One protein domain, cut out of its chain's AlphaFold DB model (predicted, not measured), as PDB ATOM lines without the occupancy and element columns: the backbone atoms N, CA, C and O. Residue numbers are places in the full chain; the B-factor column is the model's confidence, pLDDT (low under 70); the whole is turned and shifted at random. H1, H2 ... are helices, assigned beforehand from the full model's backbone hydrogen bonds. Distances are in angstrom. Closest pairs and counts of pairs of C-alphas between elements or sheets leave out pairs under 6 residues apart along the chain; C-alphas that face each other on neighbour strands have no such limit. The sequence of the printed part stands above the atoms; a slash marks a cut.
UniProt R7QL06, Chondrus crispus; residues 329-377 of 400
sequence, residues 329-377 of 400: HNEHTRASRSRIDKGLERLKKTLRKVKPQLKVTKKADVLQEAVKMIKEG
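AT A GLANCE: This is residues 329 to 377 of the 400 residues of a protein of Chondrus crispus (UniProt R7QL06). A long helix, H1, has its first half, residues 329 to 340, sticking out as a bare arm, while a shorter helix, H2, packs at a slant on residues 344 to 351. The link between them folds back beside H1, and H2 then runs the same way as H1. The printed part has 49 residues with two named helices, H1 then H2, and no named strand: all helix. It is loose, with a radius of gyration of the C-alphas of 12.8 A, and spans 40 by 18 by 14 A, the arm making the length.

HOW THE PARTS SIT: H1, residues 329 to 354, touches H2, residues 363 to 375, with residues 344 to 351 alone. The closest C-alphas, those of Lys 348 and Val 366, are 5.9 A apart. Their lines stand at a steep tilt of 48 degrees, the same way. In H1 and H2 every O i to N i+4 pair is within hydrogen-bond range.

IN THESE COORDINATES: H1 begins at C-alpha 329 (141.936, 140.027, 73.012) and is 38.0 A long from first to last C-alpha. H2, 19.0 A long, ends at C-alpha 375 (158.024, 165.708, 95.160).

THE WHOLE: The C-alphas of His 329 and Gly 377, the two farthest apart, are 40.3 A apart. The eight-residue link is short. The printed part has no cut, and no printed residue is under 70 in pLDDT.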
ATOM      1  N   HIS A 329     142.092 139.173  71.835       97.69
ATOM      2  CA  HIS A 329     141.936 140.027  73.012       97.69
ATOM      3  C   HIS A 329     142.949 139.691  74.120       97.69
ATOM      4  O   HIS A 329     143.573 140.586  74.695       97.69
ATOM      5  N   ASN A 330     143.160 138.404  74.400       98.06
ATOM      6  CA  ASN A 330     144.133 137.955  75.394       98.06
ATOM      7  C   ASN A 330     145.568 138.289  74.981       98.06
ATOM      8  O   ASN A 330     146.367 138.713  75.817       98.06
ATOM      9  N   GLU A 331     145.892 138.121  73.701       97.69
ATOM     10  CA  GLU A 331     147.190 138.490  73.144       97.69
ATOM     11  C   GLU A 331     147.431 139.997  73.254       97.69
ATOM     12  O   GLU A 331     148.452 140.420  73.794       97.69
ATOM     13  N   HIS A 332     146.447 140.806  72.861       97.38
ATOM     14  CA  HIS A 332     146.495 142.256  73.013       97.38
ATOM     15  C   HIS A 332     146.696 142.670  74.482       97.38
ATOM     16  O   HIS A 332     147.561 143.488  74.803       97.38
ATOM     17  N   THR A 333     145.952 142.053  75.401       97.44
ATOM     18  CA  THR A 333     146.064 142.316  76.844       97.44
ATOM     19  C   THR A 333     147.438 141.924  77.384       97.44
ATOM     20  O   THR A 333     148.043 142.671  78.156       97.44
ATOM     21  N   ARG A 334     147.981 140.780  76.950       98.25
ATOM     22  CA  ARG A 334     149.329 140.327  77.312       98.25
ATOM     23  C   ARG A 334     150.400 141.290  76.794       98.25
ATOM     24  O   ARG A 334     151.298 141.649  77.554       98.25
ATOM     25  N   ALA A 335     150.295 141.731  75.541       95.44
ATOM     26  CA  ALA A 335     151.210 142.706  74.955       95.44
ATOM     27  C   ALA A 335     151.168 144.039  75.718       95.44
ATOM     28  O   ALA A 335     152.215 144.601  76.038       95.44
ATOM     29  N   SER A 336     149.971 144.501  76.092       96.75
ATOM     30  CA  SER A 336     149.792 145.701  76.914       96.75
ATOM     31  C   SER A 336     150.484 145.577  78.277       96.75
ATOM     32  O   SER A 336     151.306 146.423  78.630       96.75
ATOM     33  N   ARG A 337     150.257 144.470  79.001       97.75
ATOM     34  CA  ARG A 337     150.928 144.189  80.286       97.75
ATOM     35  C   ARG A 337     152.451 144.147  80.150       97.75
ATOM     36  O   ARG A 337     153.152 144.728  80.969       97.75
ATOM     37  N   SER A 338     152.962 143.527  79.087       96.75
ATOM     38  CA  SER A 338     154.403 143.478  78.805       96.75
ATOM     39  C   SER A 338     155.006 144.874  78.598       96.75
ATOM     40  O   SER A 338     156.078 145.167  79.126       96.75
ATOM     41  N   ARG A 339     154.308 145.776  77.890       95.88
ATOM     42  CA  ARG A 339     154.757 147.171  77.726       95.88
ATOM     43  C   ARG A 339     154.809 147.922  79.056       95.88
ATOM     44  O   ARG A 339     155.785 148.630  79.294       95.88
ATOM     45  N   ILE A 340     153.802 147.741  79.914       95.19
ATOM     46  CA  ILE A 340     153.763 148.342  81.257       95.19
ATOM     47  C   ILE A 340     154.945 147.843  82.094       95.19
ATOM     48  O   ILE A 340     155.683 148.647  82.657       95.19
ATOM     49  N   ASP A 341     155.185 146.534  82.106       95.88
ATOM     50  CA  ASP A 341     156.272 145.927  82.879       95.88
ATOM     51  C   ASP A 341     157.651 146.404  82.411       95.88
ATOM     52  O   ASP A 341     158.490 146.778  83.231       95.88
ATOM     53  N   LYS A 342     157.868 146.495  81.094       95.62
ATOM     54  CA  LYS A 342     159.081 147.109  80.530       95.62
ATOM     55  C   LYS A 342     159.216 148.582  80.924       95.62
ATOM     56  O   LYS A 342     160.327 149.047  81.168       95.62
ATOM     57  N   GLY A 343     158.109 149.324  80.973       94.25
ATOM     58  CA  GLY A 343     158.077 150.706  81.454       94.25
ATOM     59  C   GLY A 343     158.528 150.823  82.910       94.25
ATOM     60  O   GLY A 343     159.397 151.636  83.216       94.25
ATOM     61  N   LEU A 344     158.015 149.961  83.788       95.38
ATOM     62  CA  LEU A 344     158.392 149.927  85.203       95.38
ATOM     63  C   LEU A 344     159.862 149.552  85.409       95.38
ATOM     64  O   LEU A 344     160.539 150.173  86.225       95.38
ATOM     65  N   GLU A 345     160.390 148.591  84.651       94.44
ATOM     66  CA  GLU A 345     161.814 148.243  84.725       94.44
ATOM     67  C   GLU A 345     162.717 149.380  84.224       94.44
ATOM     68  O   GLU A 345     163.761 149.647  84.828       94.44
ATOM     69  N   ARG A 346     162.316 150.103  83.168       93.19
ATOM     70  CA  ARG A 346     163.022 151.318  82.722       93.19
ATOM     71  C   ARG A 346     163.015 152.392  83.808       93.19
ATOM     72  O   ARG A 346     164.079 152.891  84.160       93.19
ATOM     73  N   LEU A 347     161.853 152.672  84.397       92.75
ATOM     74  CA  LEU A 347     161.725 153.631  85.493       92.75
ATOM     75  C   LEU A 347     162.604 153.235  86.686       92.75
ATOM     76  O   LEU A 347     163.373 154.050  87.182       92.75
ATOM     77  N   LYS A 348     162.582 151.966  87.097       93.44
ATOM     78  CA  LYS A 348     163.429 151.439  88.174       93.44
ATOM     79  C   LYS A 348     164.921 151.660  87.914       93.44
ATOM     80  O   LYS A 348     165.646 152.034  88.836       93.44
ATOM     81  N   LYS A 349     165.393 151.448  86.680       91.62
ATOM     82  CA  LYS A 349     166.783 151.750  86.294       91.62
ATOM     83  C   LYS A 349     167.085 153.241  86.432       91.62
ATOM     84  O   LYS A 349     168.112 153.587  87.008       91.62
ATOM     85  N   THR A 350     166.187 154.105  85.968       90.81
ATOM     86  CA  THR A 350     166.304 155.564  86.105       90.81
ATOM     87  C   THR A 350     166.398 155.992  87.570       90.81
ATOM     88  O   THR A 350     167.316 156.724  87.927       90.81
ATOM     89  N   LEU A 351     165.528 155.473  88.442       91.25
ATOM     90  CA  LEU A 351     165.576 155.768  89.880       91.25
ATOM     91  C   LEU A 351     166.903 155.322  90.503       91.25
ATOM     92  O   LEU A 351     167.484 156.061  91.289       91.25
ATOM     93  N   ARG A 352     167.432 154.155  90.109       90.94
ATOM     94  CA  ARG A 352     168.750 153.683  90.564       90.94
ATOM     95  C   ARG A 352     169.912 154.548  90.074       90.94
ATOM     96  O   ARG A 352     170.893 154.659  90.798       90.94
ATOM     97  N   LYS A 353     169.821 155.164  88.886       89.94
ATOM     98  CA  LYS A 353     170.842 156.120  88.410       89.94
ATOM     99  C   LYS A 353     170.916 157.348  89.332       89.94
ATOM    100  O   LYS A 353     172.004 157.860  89.554       89.94
ATOM    101  N   VAL A 354     169.785 157.788  89.890       88.31
ATOM    102  CA  VAL A 354     169.736 158.950  90.799       88.31
ATOM    103  C   VAL A 354     170.020 158.566  92.253       88.31
ATOM    104  O   VAL A 354     170.775 159.253  92.934       88.31
ATOM    105  N   LYS A 355     169.443 157.460  92.739       89.19
ATOM    106  CA  LYS A 355     169.655 156.915  94.088       89.19
ATOM    107  C   LYS A 355     170.171 155.465  93.991       89.19
ATOM    108  O   LYS A 355     169.375 154.527  94.058       89.19
ATOM    109  N   PRO A 356     171.496 155.238  93.883       88.38
ATOM    110  CA  PRO A 356     172.073 153.895  93.708       88.38
ATOM    111  C   PRO A 356     171.776 152.917  94.850       88.38
ATOM    112  O   PRO A 356     171.682 151.711  94.629       88.38
ATOM    113  N   GLN A 357     171.581 153.435  96.065       88.62
ATOM    114  CA  GLN A 357     171.292 152.635  97.262       88.62
ATOM    115  C   GLN A 357     169.825 152.179  97.355       88.62
ATOM    116  O   GLN A 357     169.452 151.444  98.271       88.62
ATOM    117  N   LEU A 358     168.973 152.600  96.416       86.81
ATOM    118  CA  LEU A 358     167.546 152.317  96.437       86.81
ATOM    119  C   LEU A 358     167.254 150.836  96.131       86.81
ATOM    120  O   LEU A 358     167.309 150.368  94.986       86.81
ATOM    121  N   LYS A 359     166.860 150.092  97.169       88.19
ATOM    122  CA  LYS A 359     166.435 148.689  97.075       88.19
ATOM    123  C   LYS A 359     164.929 148.578  96.836       88.19
ATOM    124  O   LYS A 359     164.175 148.164  97.704       88.19
ATOM    125  N   VAL A 360     164.498 148.910  95.624       84.94
ATOM    126  CA  VAL A 360     163.110 148.696  95.199       84.94
ATOM    127  C   VAL A 360     162.948 147.312  94.562       84.94
ATOM    128  O   VAL A 360     163.650 146.972  93.600       84.94
ATOM    129  N   THR A 361     162.026 146.509  95.099       81.69
ATOM    130  CA  THR A 361     161.769 145.131  94.641       81.69
ATOM    131  C   THR A 361     160.389 144.964  94.012       81.69
ATOM    132  O   THR A 361     160.292 144.315  92.969       81.69
ATOM    133  N   LYS A 362     159.338 145.578  94.573       95.44
ATOM    134  CA  LYS A 362     157.965 145.460  94.065       95.44
ATOM    135  C   LYS A 362     157.642 146.564  93.059       95.44
ATOM    136  O   LYS A 362     158.191 147.660  93.113       95.44
ATOM    137  N   LYS A 363     156.692 146.288  92.159       93.25
ATOM    138  CA  LYS A 363     156.205 147.255  91.155       93.25
ATOM    139  C   LYS A 363     155.586 148.508  91.791       93.25
ATOM    140  O   LYS A 363     155.792 149.602  91.283       93.25
ATOM    141  N   ALA A 364     154.859 148.343  92.899       95.00
ATOM    142  CA  ALA A 364     154.257 149.457  93.635       95.00
ATOM    143  C   ALA A 364     155.327 150.398  94.211       95.00
ATOM    144  O   ALA A 364     155.245 151.606  94.012       95.00
ATOM    145  N   ASP A 365     156.370 149.835  94.825       94.19
ATOM    146  CA  ASP A 365     157.482 150.590  95.408       94.19
ATOM    147  C   ASP A 365     158.230 151.426  94.346       94.19
ATOM    148  O   ASP A 365     158.674 152.533  94.637       94.19
ATOM    149  N   VAL A 366     158.332 150.939  93.095       94.44
ATOM    150  CA  VAL A 366     158.907 151.717  91.971       94.44
ATOM    151  C   VAL A 366     158.116 153.003  91.749       94.44
ATOM    152  O   VAL A 366     158.708 154.068  91.597       94.44
ATOM    153  N   LEU A 367     156.784 152.915  91.726       95.75
ATOM    154  CA  LEU A 367     155.922 154.077  91.516       95.75
ATOM    155  C   LEU A 367     155.946 155.018  92.722       95.75
ATOM    156  O   LEU A 367     156.038 156.229  92.542       95.75
ATOM    157  N   GLN A 368     155.906 154.472  93.939       94.81
ATOM    158  CA  GLN A 368     155.962 155.266  95.167       94.81
ATOM    159  C   GLN A 368     157.262 156.065  95.264       94.81
ATOM    160  O   GLN A 368     157.217 157.270  95.510       94.81
ATOM    161  N   GLU A 369     158.410 155.433  95.011       93.56
ATOM    162  CA  GLU A 369     159.688 156.141  95.065       93.56
ATOM    163  C   GLU A 369     159.825 157.147  93.916       93.56
ATOM    164  O   GLU A 369     160.333 158.243  94.132       93.56
ATOM    165  N   ALA A 370     159.322 156.839  92.715       91.62
ATOM    166  CA  ALA A 370     159.302 157.811  91.621       91.62
ATOM    167  C   ALA A 370     158.510 159.073  91.989       91.62
ATOM    168  O   ALA A 370     158.998 160.185  91.795       91.62
ATOM    169  N   VAL A 371     157.316 158.911  92.570       94.06
ATOM    170  CA  VAL A 371     156.497 160.039  93.037       94.06
ATOM    171  C   VAL A 371     157.211 160.807  94.146       94.06
ATOM    172  O   VAL A 371     157.234 162.037  94.118       94.06
ATOM    173  N   LYS A 372     157.821 160.104  95.105       93.50
ATOM    174  CA  LYS A 372     158.604 160.721  96.180       93.50
ATOM    175  C   LYS A 372     159.748 161.567  95.624       93.50
ATOM    176  O   LYS A 372     159.888 162.719  96.011       93.50
ATOM    177  N   MET A 373     160.505 161.037  94.668       90.19
ATOM    178  CA  MET A 373     161.605 161.751  94.027       90.19
ATOM    179  C   MET A 373     161.145 163.011  93.288       90.19
ATOM    180  O   MET A 373     161.797 164.045  93.400       90.19
ATOM    181  N   ILE A 374     160.012 162.947  92.584       91.00
ATOM    182  CA  ILE A 374     159.426 164.120  91.921       91.00
ATOM    183  C   ILE A 374     159.036 165.186  92.956       91.00
ATOM    184  O   ILE A 374     159.349 166.357  92.767       91.00
ATOM    185  N   LYS A 375     158.400 164.788  94.069       93.00
ATOM    186  CA  LYS A 375     158.024 165.708  95.160       93.00
ATOM    187  C   LYS A 375     159.231 166.336  95.854       93.00
ATOM    188  O   LYS A 375     159.185 167.502  96.218       93.00
ATOM    189  N   GLU A 376     160.309 165.575  96.010       90.94
ATOM    190  CA  GLU A 376     161.592 166.042  96.551       90.94
ATOM    191  C   GLU A 376     162.363 166.945  95.561       90.94
ATOM    192  O   GLU A 376     163.455 167.408  95.877       90.94
ATOM    193  N   GLY A 377     161.823 167.202  94.363       88.38
ATOM    194  CA  GLY A 377     162.441 168.068  93.359       88.38
ATOM    195  C   GLY A 377     163.599 167.416  92.600       88.38
ATOM    196  O   GLY A 377     164.321 168.100  91.872       88.38
TER     197      GLY A 377